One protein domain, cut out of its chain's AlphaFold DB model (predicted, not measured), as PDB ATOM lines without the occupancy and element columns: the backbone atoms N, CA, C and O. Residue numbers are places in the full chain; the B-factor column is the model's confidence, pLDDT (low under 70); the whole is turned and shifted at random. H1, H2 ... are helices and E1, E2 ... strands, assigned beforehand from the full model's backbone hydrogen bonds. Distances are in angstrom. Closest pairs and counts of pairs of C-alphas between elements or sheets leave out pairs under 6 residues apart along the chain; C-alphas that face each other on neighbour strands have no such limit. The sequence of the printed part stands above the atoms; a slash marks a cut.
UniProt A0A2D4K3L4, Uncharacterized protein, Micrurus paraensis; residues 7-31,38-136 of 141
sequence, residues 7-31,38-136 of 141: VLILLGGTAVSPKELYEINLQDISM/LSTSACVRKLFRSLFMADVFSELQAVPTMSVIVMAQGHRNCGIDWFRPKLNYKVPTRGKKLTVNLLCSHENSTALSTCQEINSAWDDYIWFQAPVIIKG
ATOM      1  N   VAL A   7     -28.443  36.885 -46.892       97.38
ATOM      2  CA  VAL A   7     -28.629  37.138 -45.459       97.38
ATOM      3  C   VAL A   7     -30.119  37.089 -45.137       97.38
ATOM      4  O   VAL A   7     -30.939  37.613 -45.887       97.38
ATOM      5  N   LEU A   8     -30.466  36.467 -44.012       98.00
ATOM      6  CA  LEU A   8     -31.816  36.430 -43.462       98.00
ATOM      7  C   LEU A   8     -31.837  37.098 -42.092       98.00
ATOM      8  O   LEU A   8     -31.001  36.815 -41.228       98.00
ATOM      9  N   ILE A   9     -32.842  37.938 -41.887       97.88
ATOM     10  CA  ILE A   9     -33.176  38.543 -40.603       97.88
ATOM     11  C   ILE A   9     -34.572  38.038 -40.240       97.88
ATOM     12  O   ILE A   9     -35.544  38.285 -40.952       97.88
ATOM     13  N   LEU A  10     -34.649  37.268 -39.160       97.31
ATOM     14  CA  LEU A  10     -35.839  36.531 -38.741       97.31
ATOM     15  C   LEU A  10     -36.329  37.117 -37.418       97.31
ATOM     16  O   LEU A  10     -35.566  37.136 -36.452       97.31
ATOM     17  N   LEU A  11     -37.574  37.586 -37.361       96.06
ATOM     18  CA  LEU A  11     -38.166  38.175 -36.163       96.06
ATOM     19  C   LEU A  11     -39.253  37.258 -35.600       96.06
ATOM     20  O   LEU A  11     -40.133  36.770 -36.314       96.06
ATOM     21  N   GLY A  12     -39.193  37.050 -34.286       94.38
ATOM     22  CA  GLY A  12     -40.107  36.206 -33.525       94.38
ATOM     23  C   GLY A  12     -40.048  34.723 -33.913       94.38
ATOM     24  O   GLY A  12     -39.441  34.326 -34.903       94.38
ATOM     25  N   GLY A  13     -40.713  33.876 -33.124       93.44
ATOM     26  CA  GLY A  13     -40.787  32.442 -33.411       93.44
ATOM     27  C   GLY A  13     -39.415  31.760 -33.379       93.44
ATOM     28  O   GLY A  13     -38.640  31.954 -32.445       93.44
ATOM     29  N   THR A  14     -39.133  30.933 -34.387       94.50
ATOM     30  CA  THR A  14     -37.878  30.169 -34.509       94.50
ATOM     31  C   THR A  14     -37.267  30.339 -35.895       94.50
ATOM     32  O   THR A  14     -37.945  30.771 -36.823       94.50
ATOM     33  N   ALA A  15     -36.011  29.924 -36.084       94.12
ATOM     34  CA  ALA A  15     -35.345  30.037 -37.383       94.12
ATOM     35  C   ALA A  15     -36.098  29.324 -38.529       94.12
ATOM     36  O   ALA A  15     -36.051  29.779 -39.669       94.12
ATOM     37  N   VAL A  16     -36.793  28.220 -38.229       95.25
ATOM     38  CA  VAL A  16     -37.563  27.424 -39.207       95.25
ATOM     39  C   VAL A  16     -39.012  27.895 -39.371       95.25
ATOM     40  O   VAL A  16     -39.673  27.536 -40.341       95.25
ATOM     41  N   SER A  17     -39.521  28.686 -38.426       95.69
ATOM     42  CA  SER A  17     -40.877  29.235 -38.451       95.69
ATOM     43  C   SER A  17     -40.881  30.615 -37.778       95.69
ATOM     44  O   SER A  17     -41.246  30.734 -36.602       95.69
ATOM     45  N   PRO A  18     -40.384  31.647 -38.482       96.31
ATOM     46  CA  PRO A  18     -40.366  33.012 -37.982       96.31
ATOM     47  C   PRO A  18     -41.758  33.640 -38.084       96.31
ATOM     48  O   PRO A  18     -42.590  33.210 -38.891       96.31
ATOM     49  N   LYS A  19     -42.012  34.685 -37.291       95.44
ATOM     50  CA  LYS A  19     -43.200  35.526 -37.506       95.44
ATOM     51  C   LYS A  19     -43.000  36.409 -38.732       95.44
ATOM     52  O   LYS A  19     -43.903  36.513 -39.560       95.44
ATOM     53  N   GLU A  20     -41.803  36.975 -38.857       95.25
ATOM     54  CA  GLU A  20     -41.407  37.826 -39.973       95.25
ATOM     55  C   GLU A  20     -40.007  37.453 -40.465       95.25
ATOM     56  O   GLU A  20     -39.117  37.133 -39.679       95.25
ATOM     57  N   LEU A  21     -39.815  37.485 -41.778       96.62
ATOM     58  CA  LEU A  21     -38.572  37.150 -42.455       96.62
ATOM     59  C   LEU A  21     -38.254  38.234 -43.478       96.62
ATOM     60  O   LEU A  21     -39.049  38.509 -44.382       96.62
ATOM     61  N   TYR A  22     -37.055  38.786 -43.350       97.12
ATOM     62  CA  TYR A  22     -36.462  39.736 -44.278       97.12
ATOM     63  C   TYR A  22     -35.233  39.098 -44.907       97.12
ATOM     64  O   TYR A  22     -34.392  38.522 -44.216       97.12
ATOM     65  N   GLU A  23     -35.133  39.189 -46.224       97.56
ATOM     66  CA  GLU A  23     -34.054  38.600 -47.002       97.56
ATOM     67  C   GLU A  23     -33.272  39.691 -47.731       97.56
ATOM     68  O   GLU A  23     -33.862  40.564 -48.363       97.56
ATOM     69  N   ILE A  24     -31.945  39.617 -47.677       96.88
ATOM     70  CA  ILE A  24     -31.042  40.446 -48.475       96.88
ATOM     71  C   ILE A  24     -30.272  39.506 -49.400       96.88
ATOM     72  O   ILE A  24     -29.528  38.642 -48.929       96.88
ATOM     73  N   ASN A  25     -30.471  39.665 -50.703       94.25
ATOM     74  CA  ASN A  25     -29.812  38.906 -51.750       94.25
ATOM     75  C   ASN A  25     -28.685  39.742 -52.375       94.25
ATOM     76  O   ASN A  25     -28.912  40.842 -52.878       94.25
ATOM     77  N   LEU A  26     -27.474  39.198 -52.301       91.25
ATOM     78  CA  LEU A  26     -26.196  39.773 -52.718       91.25
ATOM     79  C   LEU A  26     -25.553  38.950 -53.854       91.25
ATOM     80  O   LEU A  26     -24.422  39.237 -54.234       91.25
ATOM     81  N   GLN A  27     -26.234  37.915 -54.371       86.88
ATOM     82  CA  GLN A  27     -25.690  36.985 -55.373       86.88
ATOM     83  C   GLN A  27     -25.247  37.675 -56.666       86.88
ATOM     84  O   GLN A  27     -24.264  37.254 -57.269       86.88
ATOM     85  N   ASP A  28     -25.944  38.743 -57.051       81.12
ATOM     86  CA  ASP A  28     -25.732  39.454 -58.314       81.12
ATOM     87  C   ASP A  28     -24.825  40.692 -58.168       81.12
ATOM     88  O   ASP A  28     -24.763  41.549 -59.055       81.12
ATOM     89  N   ILE A  29     -24.120  40.819 -57.038       81.62
ATOM     90  CA  ILE A  29     -23.085  41.841 -56.866       81.62
ATOM     91  C   ILE A  29     -21.795  41.333 -57.508       81.62
ATOM     92  O   ILE A  29     -21.210  40.342 -57.069       81.62
ATOM     93  N   SER A  30     -21.318  42.041 -58.532       68.12
ATOM     94  CA  SER A  30     -20.035  41.739 -59.156       68.12
ATOM     95  C   SER A  30     -18.873  42.120 -58.232       68.12
ATOM     96  O   SER A  30     -18.826  43.206 -57.658       68.12
ATOM     97  N   MET A  31     -17.898  41.217 -58.103       64.56
ATOM     98  CA  MET A  31     -16.617  41.498 -57.437       64.56
ATOM     99  C   MET A  31     -15.516  41.943 -58.402       64.56
ATOM    100  O   MET A  31     -14.422  42.302 -57.971       64.56
ATOM    101  N   LEU A  38     -18.141  53.000 -56.535       80.12
ATOM    102  CA  LEU A  38     -18.963  53.929 -55.759       80.12
ATOM    103  C   LEU A  38     -18.660  53.786 -54.263       80.12
ATOM    104  O   LEU A  38     -18.456  52.684 -53.749       80.12
ATOM    105  N   SER A  39     -18.701  54.902 -53.535       89.06
ATOM    106  CA  SER A  39     -18.548  54.855 -52.082       89.06
ATOM    107  C   SER A  39     -19.683  54.049 -51.439       89.06
ATOM    108  O   SER A  39     -20.857  54.181 -51.799       89.06
ATOM    109  N   THR A  40     -19.354  53.249 -50.422       89.19
ATOM    110  CA  THR A  40     -20.340  52.446 -49.680       89.19
ATOM    111  C   THR A  40     -21.485  53.307 -49.142       89.19
ATOM    112  O   THR A  40     -22.642  52.892 -49.167       89.19
ATOM    113  N   SER A  41     -21.195  54.542 -48.720       92.69
ATOM    114  CA  SER A  41     -22.204  55.485 -48.234       92.69
ATOM    115  C   SER A  41     -23.208  55.897 -49.317       92.69
ATOM    116  O   SER A  41     -24.398  56.033 -49.027       92.69
ATOM    117  N   ALA A  42     -22.783  56.056 -50.576       91.75
ATOM    118  CA  ALA A  42     -23.691  56.309 -51.691       91.75
ATOM    119  C   ALA A  42     -24.618  55.110 -51.948       91.75
ATOM    120  O   ALA A  42     -25.831  55.299 -52.067       91.75
ATOM    121  N   CYS A  43     -24.077  53.888 -51.947       91.00
ATOM    122  CA  CYS A  43     -24.854  52.658 -52.128       91.00
ATOM    123  C   CYS A  43     -25.876  52.446 -51.001       91.00
ATOM    124  O   CYS A  43     -27.045  52.181 -51.274       91.00
ATOM    125  N   VAL A  44     -25.469  52.647 -49.744       94.12
ATOM    126  CA  VAL A  44     -26.354  52.543 -48.574       94.12
ATOM    127  C   VAL A  44     -27.479  53.578 -48.641       94.12
ATOM    128  O   VAL A  44     -28.643  53.229 -48.456       94.12
ATOM    129  N   ARG A  45     -27.176  54.839 -48.984       95.75
ATOM    130  CA  ARG A  45     -28.214  55.871 -49.171       95.75
ATOM    131  C   ARG A  45     -29.194  55.508 -50.283       95.75
ATOM    132  O   ARG A  45     -30.396  55.681 -50.096       95.75
ATOM    133  N   LYS A  46     -28.709  54.998 -51.421       93.69
ATOM    134  CA  LYS A  46     -29.569  54.537 -52.524       93.69
ATOM    135  C   LYS A  46     -30.483  53.400 -52.064       93.69
ATOM    136  O   LYS A  46     -31.682  53.473 -52.310       93.69
ATOM    137  N   LEU A  47     -29.935  52.415 -51.351       93.94
ATOM    138  CA  LEU A  47     -30.692  51.296 -50.792       93.94
ATOM    139  C   LEU A  47     -31.815  51.782 -49.865       93.94
ATOM    140  O   LEU A  47     -32.978  51.465 -50.098       93.94
ATOM    141  N   PHE A  48     -31.496  52.597 -48.856       95.25
ATOM    142  CA  PHE A  48     -32.510  53.100 -47.926       95.25
ATOM    143  C   PHE A  48     -33.532  54.018 -48.600       95.25
ATOM    144  O   PHE A  48     -34.711  53.952 -48.262       95.25
ATOM    145  N   ARG A  49     -33.125  54.815 -49.597       96.31
ATOM    146  CA  ARG A  49     -34.066  55.606 -50.400       96.31
ATOM    147  C   ARG A  49     -35.051  54.705 -51.145       96.31
ATOM    148  O   ARG A  49     -36.242  54.986 -51.130       96.31
ATOM    149  N   SER A  50     -34.572  53.630 -51.770       94.62
ATOM    150  CA  SER A  50     -35.430  52.659 -52.456       94.62
ATOM    151  C   SER A  50     -36.388  51.952 -51.497       94.62
ATOM    152  O   SER A  50     -37.561  51.815 -51.828       94.62
ATOM    153  N   LEU A  51     -35.924  51.564 -50.304       95.12
ATOM    154  CA  LEU A  51     -36.782  50.976 -49.266       95.12
ATOM    155  C   LEU A  51     -37.877  51.947 -48.814       95.12
ATOM    156  O   LEU A  51     -39.034  51.553 -48.703       95.12
ATOM    157  N   PHE A  52     -37.520  53.214 -48.596       94.50
ATOM    158  CA  PHE A  52     -38.463  54.252 -48.191       94.50
ATOM    159  C   PHE A  52     -39.517  54.524 -49.271       94.50
ATOM    160  O   PHE A  52     -40.705  54.553 -48.981       94.50
ATOM    161  N   MET A  53     -39.095  54.669 -50.531       94.94
ATOM    162  CA  MET A  53     -40.015  54.905 -51.650       94.94
ATOM    163  C   MET A  53     -40.957  53.726 -51.919       94.94
ATOM    164  O   MET A  53     -42.037  53.933 -52.460       94.94
ATOM    165  N   ALA A  54     -40.544  52.505 -51.575       93.38
ATOM    166  CA  ALA A  54     -41.363  51.306 -51.711       93.38
ATOM    167  C   ALA A  54     -42.337  51.087 -50.536       93.38
ATOM    168  O   ALA A  54     -43.101  50.128 -50.577       93.38
ATOM    169  N   ASP A  55     -42.297  51.941 -49.504       91.38
ATOM    170  CA  ASP A  55     -43.206  51.928 -48.348       91.38
ATOM    171  C   ASP A  55     -43.356  50.545 -47.673       91.38
ATOM    172  O   ASP A  55     -44.433  50.095 -47.275       91.38
ATOM    173  N   VAL A  56     -42.229  49.834 -47.562       89.31
ATOM    174  CA  VAL A  56     -42.178  48.416 -47.150       89.31
ATOM    175  C   VAL A  56     -42.469  48.175 -45.662       89.31
ATOM    176  O   VAL A  56     -42.555  47.025 -45.238       89.31
ATOM    177  N   PHE A  57     -42.607  49.237 -44.864       88.06
ATOM    178  CA  PHE A  57     -42.855  49.193 -43.418       88.06
ATOM    179  C   PHE A  57     -44.119  49.982 -43.030       88.06
ATOM    180  O   PHE A  57     -44.150  50.652 -42.002       88.06
ATOM    181  N   SER A  58     -45.161  49.917 -43.858       88.12
ATOM    182  CA  SER A  58     -46.421  50.669 -43.716       88.12
ATOM    183  C   SER A  58     -47.414  50.095 -42.692       88.12
ATOM    184  O   SER A  58     -48.565  50.524 -42.607       88.12
ATOM    185  N   GLU A  59     -46.997  49.111 -41.897       86.19
ATOM    186  CA  GLU A  59     -47.860  48.451 -40.920       86.19
ATOM    187  C   GLU A  59     -48.223  49.408 -39.777       86.19
ATOM    188  O   GLU A  59     -47.376  49.834 -38.997       86.19
ATOM    189  N   LEU A  60     -49.513  49.735 -39.667       84.00
ATOM    190  CA  LEU A  60     -50.031  50.671 -38.662       84.00
ATOM    191  C   LEU A  60     -50.093  50.074 -37.249       84.00
ATOM    192  O   LEU A  60     -50.198  50.805 -36.265       84.00
ATOM    193  N   GLN A  61     -50.080  48.745 -37.139       85.31
ATOM    194  CA  GLN A  61     -50.150  48.069 -35.854       85.31
ATOM    195  C   GLN A  61     -48.771  48.046 -35.197       85.31
ATOM    196  O   GLN A  61     -47.796  47.593 -35.791       85.31
ATOM    197  N   ALA A  62     -48.707  48.469 -33.933       83.69
ATOM    198  CA  ALA A  62     -47.497  48.329 -33.139       83.69
ATOM    199  C   ALA A  62     -47.106  46.846 -33.031       83.69
ATOM    200  O   ALA A  62     -47.853  46.019 -32.498       83.69
ATOM    201  N   VAL A  63     -45.924  46.519 -33.545       85.31
ATOM    202  CA  VAL A  63     -45.352  45.176 -33.463       85.31
ATOM    203  C   VAL A  63     -44.818  44.966 -32.039       85.31
ATOM    204  O   VAL A  63     -44.126  45.841 -31.511       85.31
ATOM    205  N   PRO A  64     -45.123  43.834 -31.374       88.81
ATOM    206  CA  PRO A  64     -44.592  43.565 -30.042       88.81
ATOM    207  C   PRO A  64     -43.068  43.422 -30.083       88.81
ATOM    208  O   PRO A  64     -42.483  43.107 -31.116       88.81
ATOM    209  N   THR A  65     -42.408  43.564 -28.936       90.81
ATOM    210  CA  THR A  65     -40.977  43.269 -28.824       90.81
ATOM    211  C   THR A  65     -40.700  41.808 -29.179       90.81
ATOM    212  O   THR A  65     -41.152  40.877 -28.509       90.81
ATOM    213  N   MET A  66     -39.953  41.598 -30.265       94.12
ATOM    214  CA  MET A  66     -39.600  40.271 -30.765       94.12
ATOM    215  C   MET A  66     -38.113  39.974 -30.591       94.12
ATOM    216  O   MET A  66     -37.264  40.862 -30.505       94.12
ATOM    217  N   SER A  67     -37.798  38.686 -30.551       95.38
ATOM    218  CA  SER A  67     -36.437  38.195 -30.717       95.38
ATOM    219  C   SER A  67     -36.022  38.231 -32.185       95.38
ATOM    220  O   SER A  67     -36.837  37.914 -33.046       95.38
ATOM    221  N   VAL A  68     -34.756  38.514 -32.464       97.56
ATOM    222  CA  VAL A  68     -34.165  38.519 -33.802       97.56
ATOM    223  C   VAL A  68     -33.111  37.422 -33.901       97.56
ATOM    224  O   VAL A  68     -32.238  37.296 -33.037       97.56
ATOM    225  N   ILE A  69     -33.190  36.637 -34.972       97.69
ATOM    226  CA  ILE A  69     -32.192  35.644 -35.369       97.69
ATOM    227  C   ILE A  69     -31.604  36.094 -36.705       97.69
ATOM    228  O   ILE A  69     -32.338  36.377 -37.651       97.69
ATOM    229  N   VAL A  70     -30.276  36.140 -36.786       97.69
ATOM    230  CA  VAL A  70     -29.557  36.468 -38.021       97.69
ATOM    231  C   VAL A  70     -28.958  35.197 -38.601       97.69
ATOM    232  O   VAL A  70     -28.309  34.420 -37.891       97.69
ATOM    233  N   MET A  71     -29.173  34.990 -39.897       97.75
ATOM    234  CA  MET A  71     -28.553  33.912 -40.658       97.75
ATOM    235  C   MET A  71     -27.886  34.464 -41.908       97.75
ATOM    236  O   MET A  71     -28.372  35.412 -42.515       97.75
ATOM    237  N   ALA A  72     -26.781  33.857 -42.311       96.81
ATOM    238  CA  ALA A  72     -26.063  34.221 -43.522       96.81
ATOM    239  C   ALA A  72     -25.588  32.958 -44.231       96.81
ATOM    240  O   ALA A  72     -25.281  31.954 -43.584       96.81
ATOM    241  N   GLN A  73     -25.535  32.994 -45.557       95.44
ATOM    242  CA  GLN A  73     -24.844  31.965 -46.318       95.44
ATOM    243  C   GLN A  73     -23.343  32.238 -46.331       95.44
ATOM    244  O   GLN A  73     -22.907  33.382 -46.415       95.44
ATOM    245  N   GLY A  74     -22.559  31.172 -46.283       93.69
ATOM    246  CA  GLY A  74     -21.112  31.232 -46.433       93.69
ATOM    247  C   GLY A  74     -20.588  29.921 -46.990       93.69
ATOM    248  O   GLY A  74     -21.253  28.888 -46.888       93.69
ATOM    249  N   HIS A  75     -19.395  29.960 -47.576       93.50
ATOM    250  CA  HIS A  75     -18.757  28.757 -48.091       93.50
ATOM    251  C   HIS A  75     -18.558  27.746 -46.953       93.50
ATOM    252  O   HIS A  75     -18.091  28.119 -45.875       93.50
ATOM    253  N   ARG A  76     -18.870  26.464 -47.176       91.44
ATOM    254  CA  ARG A  76     -18.780  25.403 -46.149       91.44
ATOM    255  C   ARG A  76     -17.432  25.324 -45.429       91.44
ATOM    256  O   ARG A  76     -17.387  25.015 -44.244       91.44
ATOM    257  N   ASN A  77     -16.355  25.670 -46.133       90.50
ATOM    258  CA  ASN A  77     -14.982  25.633 -45.623       90.50
ATOM    259  C   ASN A  77     -14.447  27.023 -45.222       90.50
ATOM    260  O   ASN A  77     -13.239  27.231 -45.214       90.50
ATOM    261  N   CYS A  78     -15.310  28.005 -44.931       90.62
ATOM    262  CA  CYS A  78     -14.876  29.369 -44.598       90.62
ATOM    263  C   CYS A  78     -14.155  29.500 -43.243       90.62
ATOM    264  O   CYS A  78     -13.590  30.556 -42.966       90.62
ATOM    265  N   GLY A  79     -14.174  28.452 -42.410       88.19
ATOM    266  CA  GLY A  79     -13.470  28.414 -41.126       88.19
ATOM    267  C   GLY A  79     -14.092  29.284 -40.031       88.19
ATOM    268  O   GLY A  79     -13.434  29.539 -39.028       88.19
ATOM    269  N   ILE A  80     -15.333  29.753 -40.207       89.62
ATOM    270  CA  ILE A  80     -16.031  30.540 -39.185       89.62
ATOM    271  C   ILE A  80     -16.462  29.649 -38.013       89.62
ATOM    272  O   ILE A  80     -17.047  28.583 -38.206       89.62
ATOM    273  N   ASP A  81     -16.192  30.097 -36.792       90.31
ATOM    274  CA  ASP A  81     -16.432  29.356 -35.549       90.31
ATOM    275  C   ASP A  81     -17.575  29.949 -34.708       90.31
ATOM    276  O   ASP A  81     -18.314  29.213 -34.042       90.31
ATOM    277  N   TRP A  82     -17.747  31.274 -34.771       94.62
ATOM    278  CA  TRP A  82     -18.776  32.004 -34.036       94.62
ATOM    279  C   TRP A  82     -20.187  31.649 -34.509       94.62
ATOM    280  O   TRP A  82     -21.046  31.278 -33.707       94.62
ATOM    281  N   PHE A  83     -20.441  31.725 -35.819       95.75
ATOM    282  CA  PHE A  83     -21.720  31.295 -36.379       95.75
ATOM    283  C   PHE A  83     -21.790  29.768 -36.461       95.75
ATOM    284  O   PHE A  83     -20.820  29.096 -36.802       95.75
ATOM    285  N   ARG A  84     -22.971  29.202 -36.198       95.75
ATOM    286  CA  ARG A  84     -23.185  27.752 -36.218       95.75
ATOM    287  C   ARG A  84     -23.750  27.296 -37.565       95.75
ATOM    288  O   ARG A  84     -24.789  27.825 -37.971       95.75
ATOM    289  N   PRO A  85     -23.136  26.308 -38.238       96.06
ATOM    290  CA  PRO A  85     -23.642  25.794 -39.504       96.06
ATOM    291  C   PRO A  85     -24.989  25.082 -39.316       96.06
ATOM    292  O   PRO A  85     -25.230  24.399 -38.318       96.06
ATOM    293  N   LYS A  86     -25.876  25.231 -40.299       96.06
ATOM    294  CA  LYS A  86     -27.212  24.633 -40.363       96.06
ATOM    295  C   LYS A  86     -27.409  23.945 -41.718       96.06
ATOM    296  O   LYS A  86     -28.130  24.436 -42.580       96.06
ATOM    297  N   LEU A  87     -26.781  22.780 -41.880       92.44
ATOM    298  CA  LEU A  87     -26.738  22.018 -43.141       92.44
ATOM    299  C   LEU A  87     -28.125  21.652 -43.697       92.44
ATOM    300  O   LEU A  87     -28.328  21.660 -44.902       92.44
ATOM    301  N   ASN A  88     -29.090  21.384 -42.813       94.50
ATOM    302  CA  ASN A  88     -30.449  20.981 -43.194       94.50
ATOM    303  C   ASN A  88     -31.442  22.154 -43.230       94.50
ATOM    304  O   ASN A  88     -32.653  21.938 -43.295       94.50
ATOM    305  N   TYR A  89     -30.961  23.395 -43.110       96.19
ATOM    306  CA  TYR A  89     -31.842  24.551 -43.088       96.19
ATOM    307  C   TYR A  89     -32.455  24.805 -44.461       96.19
ATOM    308  O   TYR A  89     -31.758  24.861 -45.473       96.19
ATOM    309  N   LYS A  90     -33.767  25.026 -44.469       94.69
ATOM    310  CA  LYS A  90     -34.515  25.486 -45.636       94.69
ATOM    311  C   LYS A  90     -35.150  26.819 -45.290       94.69
ATOM    312  O   LYS A  90     -35.698  26.970 -44.200       94.69
ATOM    313  N   VAL A  91     -35.074  27.765 -46.223       94.75
ATOM    314  CA  VAL A  91     -35.656  29.096 -46.039       94.75
ATOM    315  C   VAL A  91     -37.177  28.955 -45.866       94.75
ATOM    316  O   VAL A  91     -37.823  28.361 -46.733       94.75
ATOM    317  N   PRO A  92     -37.758  29.467 -44.768       94.12
ATOM    318  CA  PRO A  92     -39.197  29.448 -44.556       94.12
ATOM    319  C   PRO A  92     -39.934  30.217 -45.656       94.12
ATOM    320  O   PRO A  92     -39.539  31.317 -46.036       94.12
ATOM    321  N   THR A  93     -41.036  29.657 -46.151       91.62
ATOM    322  CA  THR A  93     -41.925  30.339 -47.107       91.62
ATOM    323  C   THR A  93     -42.949  31.229 -46.404       91.62
ATOM    324  O   THR A  93     -43.375  32.246 -46.946       91.62
ATOM    325  N   ARG A  94     -43.331  30.869 -45.173       92.25
ATOM    326  CA  ARG A  94     -44.247  31.642 -44.328       92.25
ATOM    327  C   ARG A  94     -43.501  32.750 -43.584       92.25
ATOM    328  O   ARG A  94     -42.374  32.551 -43.145       92.25
ATOM    329  N   GLY A  95     -44.165  33.893 -43.405       90.31
ATOM    330  CA  GLY A  95     -43.625  35.039 -42.665       90.31
ATOM    331  C   GLY A  95     -42.711  35.936 -43.500       90.31
ATOM    332  O   GLY A  95     -42.221  36.933 -42.993       90.31
ATOM    333  N   LYS A  96     -42.492  35.628 -44.783       94.19
ATOM    334  CA  LYS A  96     -41.700  36.467 -45.687       94.19
ATOM    335  C   LYS A  96     -42.357  37.839 -45.871       94.19
ATOM    336  O   LYS A  96     -43.449  37.921 -46.424       94.19
ATOM    337  N   LYS A  97     -41.684  38.894 -45.403       94.69
ATOM    338  CA  LYS A  97     -42.133  40.294 -45.495       94.69
ATOM    339  C   LYS A  97     -41.473  41.032 -46.652       94.69
ATOM    340  O   LYS A  97     -42.146  41.754 -47.375       94.69
ATOM    341  N   LEU A  98     -40.169  40.836 -46.848       95.00
ATOM    342  CA  LEU A  98     -39.400  41.584 -47.840       95.00
ATOM    343  C   LEU A  98     -38.197  40.789 -48.351       95.00
ATOM    344  O   LEU A  98     -37.515  40.113 -47.578       95.00
ATOM    345  N   THR A  99     -37.897  40.947 -49.640       95.50
ATOM    346  CA  THR A  99     -36.613  40.567 -50.237       95.50
ATOM    347  C   THR A  99     -35.991  41.770 -50.919       95.50
ATOM    348  O   THR A  99     -36.597  42.373 -51.801       95.50
ATOM    349  N   VAL A 100     -34.768  42.098 -50.522       95.31
ATOM    350  CA  VAL A 100     -33.948  43.147 -51.119       95.31
ATOM    351  C   VAL A 100     -32.939  42.487 -52.046       95.31
ATOM    352  O   VAL A 100     -32.036  41.808 -51.570       95.31
ATOM    353  N   ASN A 101     -33.076  42.693 -53.354       93.62
ATOM    354  CA  ASN A 101     -32.103  42.220 -54.338       93.62
ATOM    355  C   ASN A 101     -31.133  43.350 -54.683       93.62
ATOM    356  O   ASN A 101     -31.559  44.427 -55.109       93.62
ATOM    357  N   LEU A 102     -29.839  43.113 -54.486       90.31
ATOM    358  CA  LEU A 102     -28.781  44.055 -54.823       90.31
ATOM    359  C   LEU A 102     -28.125  43.627 -56.134       90.31
ATOM    360  O   LEU A 102     -27.620  42.518 -56.251       90.31
ATOM    361  N   LEU A 103     -28.161  44.531 -57.111       86.69
ATOM    362  CA  LEU A 103     -27.716  44.304 -58.482       86.69
ATOM    363  C   LEU A 103     -26.764  45.430 -58.890       86.69
ATOM    364  O   LEU A 103     -27.040  46.608 -58.630       86.69
ATOM    365  N   CYS A 104     -25.674  45.073 -59.562       80.75
ATOM    366  CA  CYS A 104     -24.774  46.021 -60.210       80.75
ATOM    367  C   CYS A 104     -25.099  46.062 -61.708       80.75
ATOM    368  O   CYS A 104     -24.924  45.071 -62.411       80.75
ATOM    369  N   SER A 105     -25.595  47.197 -62.206       68.81
ATOM    370  CA  SER A 105     -25.832  47.381 -63.639       68.81
ATOM    371  C   SER A 105     -24.489  47.406 -64.367       68.81
ATOM    372  O   SER A 105     -23.700  48.317 -64.132       68.81
ATOM    373  N   HIS A 106     -24.232  46.442 -65.247       61.56
ATOM    374  CA  HIS A 106     -23.121  46.530 -66.186       61.56
ATOM    375  C   HIS A 106     -23.706  46.782 -67.571       61.56
ATOM    376  O   HIS A 106     -24.414  45.945 -68.123       61.56
ATOM    377  N   GLU A 107     -23.474  47.974 -68.106       52.88
ATOM    378  CA  GLU A 107     -24.123  48.447 -69.329       52.88
ATOM    379  C   GLU A 107     -23.549  47.859 -70.630       52.88
ATOM    380  O   GLU A 107     -24.051  48.181 -71.696       52.88
ATOM    381  N   ASN A 108     -22.597  46.916 -70.572       46.62
ATOM    382  CA  ASN A 108     -22.009  46.285 -71.761       46.62
ATOM    383  C   ASN A 108     -21.707  44.788 -71.588       46.62
ATOM    384  O   ASN A 108     -20.551  44.367 -71.578       46.62
ATOM    385  N   SER A 109     -22.727  43.935 -71.503       43.25
ATOM    386  CA  SER A 109     -22.527  42.498 -71.749       43.25
ATOM    387  C   SER A 109     -23.750  41.877 -72.412       43.25
ATOM    388  O   SER A 109     -24.640  41.325 -71.771       43.25
ATOM    389  N   THR A 110     -23.762  41.933 -73.740       46.62
ATOM    390  CA  THR A 110     -24.362  40.908 -74.595       46.62
ATOM    391  C   THR A 110     -23.703  39.561 -74.281       46.62
ATOM    392  O   THR A 110     -22.773  39.132 -74.951       46.62
ATOM    393  N   ALA A 111     -24.166  38.897 -73.229       44.62
ATOM    394  CA  ALA A 111     -23.868  37.497 -72.961       44.62
ATOM    395  C   ALA A 111     -25.048  36.898 -72.199       44.62
ATOM    396  O   ALA A 111     -25.105  36.856 -70.972       44.62
ATOM    397  N   LEU A 112     -26.025  36.450 -72.981       44.56
ATOM    398  CA  LEU A 112     -27.078  35.530 -72.583       44.56
ATOM    399  C   LEU A 112     -26.439  34.161 -72.265       44.56
ATOM    400  O   LEU A 112     -26.596  33.207 -73.018       44.56
ATOM    401  N   SER A 113     -25.644  34.077 -71.201       45.03
ATOM    402  CA  SER A 113     -24.951  32.852 -70.788       45.03
ATOM    403  C   SER A 113     -24.369  33.042 -69.391       45.03
ATOM    404  O   SER A 113     -23.266  33.560 -69.278       45.03
ATOM    405  N   THR A 114     -25.122  32.690 -68.335       44.91
ATOM    406  CA  THR A 114     -24.575  32.378 -66.983       44.91
ATOM    407  C   THR A 114     -25.615  31.954 -65.933       44.91
ATOM    408  O   THR A 114     -25.235  31.650 -64.805       44.91
ATOM    409  N   CYS A 115     -26.914  31.826 -66.247       44.03
ATOM    410  CA  CYS A 115     -27.890  31.338 -65.255       44.03
ATOM    411  C   CYS A 115     -27.575  29.919 -64.726       44.03
ATOM    412  O   CYS A 115     -27.974  29.580 -63.616       44.03
ATOM    413  N   GLN A 116     -26.867  29.076 -65.489       42.28
ATOM    414  CA  GLN A 116     -26.443  27.742 -65.032       42.28
ATOM    415  C   GLN A 116     -25.120  27.755 -64.249       42.28
ATOM    416  O   GLN A 116     -25.005  27.040 -63.258       42.28
ATOM    417  N   GLU A 117     -24.151  28.588 -64.632       48.00
ATOM    418  CA  GLU A 117     -22.842  28.653 -63.963       48.00
ATOM    419  C   GLU A 117     -22.922  29.346 -62.593       48.00
ATOM    420  O   GLU A 117     -22.319  28.872 -61.632       48.00
ATOM    421  N   ILE A 118     -23.742  30.397 -62.453       52.66
ATOM    422  CA  ILE A 118     -23.930  31.102 -61.171       52.66
ATOM    423  C   ILE A 118     -24.589  30.187 -60.130       52.66
ATOM    424  O   ILE A 118     -24.215  30.228 -58.961       52.66
ATOM    425  N   ASN A 119     -25.523  29.319 -60.536       52.53
ATOM    426  CA  ASN A 119     -26.133  28.360 -59.612       52.53
ATOM    427  C   ASN A 119     -25.098  27.359 -59.072       52.53
ATOM    428  O   ASN A 119     -25.068  27.129 -57.868       52.53
ATOM    429  N   SER A 120     -24.182  26.872 -59.921       61.56
ATOM    430  CA  SER A 120     -23.103  25.973 -59.480       61.56
ATOM    431  C   SER A 120     -22.092  26.637 -58.533       61.56
ATOM    432  O   SER A 120     -21.530  25.981 -57.657       61.56
ATOM    433  N   ALA A 121     -21.884  27.955 -58.647       71.06
ATOM    434  CA  ALA A 121     -20.930  28.690 -57.814       71.06
ATOM    435  C   ALA A 121     -21.341  28.759 -56.330       71.06
ATOM    436  O   ALA A 121     -20.487  28.922 -55.454       71.06
ATOM    437  N   TRP A 122     -22.640  28.629 -56.038       81.38
ATOM    438  CA  TRP A 122     -23.183  28.713 -54.681       81.38
ATOM    439  C   TRP A 122     -23.568  27.350 -54.080       81.38
ATOM    440  O   TRP A 122     -24.011  27.318 -52.932       81.38
ATOM    441  N   ASP A 123     -23.362  26.234 -54.788       85.75
ATOM    442  CA  ASP A 123     -23.688  24.877 -54.303       85.75
ATOM    443  C   ASP A 123     -22.929  24.509 -53.013       85.75
ATOM    444  O   ASP A 123     -23.426  23.784 -52.148       85.75
ATOM    445  N   ASP A 124     -21.739  25.080 -52.838       90.62
ATOM    446  CA  ASP A 124     -20.874  24.877 -51.675       90.62
ATOM    447  C   ASP A 124     -21.220  25.779 -50.481       90.62
ATOM    448  O   ASP A 124     -20.555  25.735 -49.438       90.62
ATOM    449  N   TYR A 125     -22.251  26.615 -50.610       93.19
ATOM    450  CA  TYR A 125     -22.635  27.582 -49.592       93.19
ATOM    451  C   TYR A 125     -23.744  27.035 -48.704       93.19
ATOM    452  O   TYR A 125     -24.842  26.695 -49.142       93.19
ATOM    453  N   ILE A 126     -23.473  27.024 -47.402       95.38
ATOM    454  CA  ILE A 126     -24.402  26.545 -46.382       95.38
ATOM    455  C   ILE A 126     -24.895  27.705 -45.527       95.38
ATOM    456  O   ILE A 126     -24.269  28.763 -45.444       95.38
ATOM    457  N   TRP A 127     -26.029  27.498 -44.867       97.12
ATOM    458  CA  TRP A 127     -26.557  28.462 -43.915       97.12
ATOM    459  C   TRP A 127     -25.802  28.407 -42.595       97.12
ATOM    460  O   TRP A 127     -25.591  27.340 -42.023       97.12
ATOM    461  N   PHE A 128     -25.474  29.578 -42.079       97.31
ATOM    462  CA  PHE A 128     -24.875  29.795 -40.776       97.31
ATOM    463  C   PHE A 128     -25.815  30.663 -39.940       97.31
ATOM    464  O   PHE A 128     -26.336  31.664 -40.424       97.31
ATOM    465  N   GLN A 129     -26.041  30.288 -38.683       97.38
ATOM    466  CA  GLN A 129     -26.887  31.027 -37.744       97.38
ATOM    467  C   GLN A 129     -26.031  31.680 -36.661       97.38
ATOM    468  O   GLN A 129     -25.136  31.034 -36.111       97.38
ATOM    469  N   ALA A 130     -26.341  32.927 -36.303       96.38
ATOM    470  CA  ALA A 130     -25.761  33.549 -35.121       96.38
ATOM    471  C   ALA A 130     -26.075  32.696 -33.868       96.38
ATOM    472  O   ALA A 130     -27.204  32.213 -33.717       96.38
ATOM    473  N   PRO A 131     -25.099  32.486 -32.964       94.75
ATOM    474  CA  PRO A 131     -25.298  31.658 -31.774       94.75
ATOM    475  C   PRO A 131     -26.162  32.361 -30.719       94.75
ATOM    476  O   PRO A 131     -26.727  31.703 -29.849       94.75
ATOM    477  N   VAL A 132     -26.267  33.689 -30.803       95.50
ATOM    478  CA  VAL A 132     -27.028  34.535 -29.885       95.50
ATOM    479  C   VAL A 132     -28.306  35.038 -30.544       95.50
ATOM    480  O   VAL A 132     -28.327  35.378 -31.726       95.50
ATOM    481  N   ILE A 133     -29.370  35.096 -29.748       95.00
ATOM    482  CA  ILE A 133     -30.655  35.671 -30.136       95.00
ATOM    483  C   ILE A 133     -30.713  37.092 -29.576       95.00
ATOM    484  O   ILE A 133     -30.533  37.292 -28.375       95.00
ATOM    485  N   ILE A 134     -30.974  38.076 -30.433       95.88
ATOM    486  CA  ILE A 134     -31.075  39.480 -30.022       95.88
ATOM    487  C   ILE A 134     -32.504  39.721 -29.539       95.88
ATOM    488  O   ILE A 134     -33.449  39.452 -30.271       95.88
ATOM    489  N   LYS A 135     -32.702  40.215 -28.316       94.12
ATOM    490  CA  LYS A 135     -34.043  40.512 -27.793       94.12
ATOM    491  C   LYS A 135     -34.361  41.994 -27.977       94.12
ATOM    492  O   LYS A 135     -33.633  42.838 -27.462       94.12
ATOM    493  N   GLY A 136     -35.450  42.306 -28.678       91.19
ATOM    494  CA  GLY A 136     -35.985  43.664 -28.720       91.19
ATOM    495  C   GLY A 136     -36.485  44.100 -27.340       91.19
ATOM    496  O   GLY A 136     -37.064  43.303 -26.600       91.19
TER     497      GLY A 136
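What this domain is: This is residues 7 to 31 and 38 to 136 of the 141 residues of an uncharacterized protein of Micrurus paraensis (UniProt A0A2D4K3L4). One twisted sheet of five strands makes the wall of this domain, with the helix H1 beyond its edge strand E4, the short helix H2 just before the beginning of E5, beyond C-alpha 125, and long loops reaching out round it. Residues 58 to 63 and residues 107 to 117, of which 115 to 117 belong to H2, stick out. The printed part has 124 residues, with the named elements E1, E2, H1, E3, E4, H2 and E5 in that order; the sheet is mixed and runs E4, E2, E1, E3, E5. The class is mixed, helices and strands, though 57 of the 124 residues, under half, are in named elements. The whole is only just loose, close to compact, with a radius of gyration of the C-alphas of 16.7 A and spans of 49 by 38 by 27 A.

Where its parts are: E1, residues 7 to 11, begins at C-alpha 7, (-28.629, 37.138, -45.459). E2, residues 20 to 28, is 24.2 A long. H1, residues 40 to 53, is 19.9 A long and begins at C-alpha 40, (-20.340, 52.446, -49.680). E3, residues 67 to 75, is 26.5 A long, and E4, residues 96 to 103, is 20.5 A long. H2 is residues 115 to 121. E5, residues 125 to 129, ends at C-alpha 129, (-26.887, 31.027, -37.744).

How they stand to each other: E1 and E2 are antiparallel and form a hairpin; C-alphas 10 and 21 face each other at 4.7 A, and N 9 and O 22 are 2.9 A apart, within hydrogen-bond range. On the other side of E1, E3 is antiparallel to it at 163 degrees; C-alphas 7 and 72 face each other at 4.3 A, with N 8 and O 71 at 2.8 A. The edge strand E4 is parallel to E2 at 16 degrees; C-alphas 96 and 21 face each other at 4.5 A, with N 25 and O 100 at 2.8 A. The other edge strand, E5, is antiparallel to E3 at 155 degrees; C-alphas 75 and 125 face each other at 4.3 A, with N 128 and O 72 at 2.8 A. Residues 134 to 135 pair with residues 67 to 68 of E3, and residues 84 to 85 with residues 128 to 129 of E5, both antiparallel. H1 only grazes the sheet, with its residues 43 to 51, and is near E4, with 7 pairs of C-alphas within 10 A. H2 is only just on the sheet, with 5 pairs of C-alphas within 10 A, and only grazes it with residues 118 to 121. H1 and H2 are apart. Every O i to N i+4 pair of H1 is within hydrogen-bond range, and 2 of 3 in H2.

The domain as a whole: The two C-alphas farthest apart, those of Pro 64 and Thr 110, are 49.0 A apart. Residues 32 to 37 are not printed, and C-alphas 31 and 38 are 12.8 A apart across the cut. The links H1 to E3, E3 to E4 and E4 to H2 are long. The mean pLDDT of the printed part is 86.7; residues 30 to 31 and 105 to 120 are under 70.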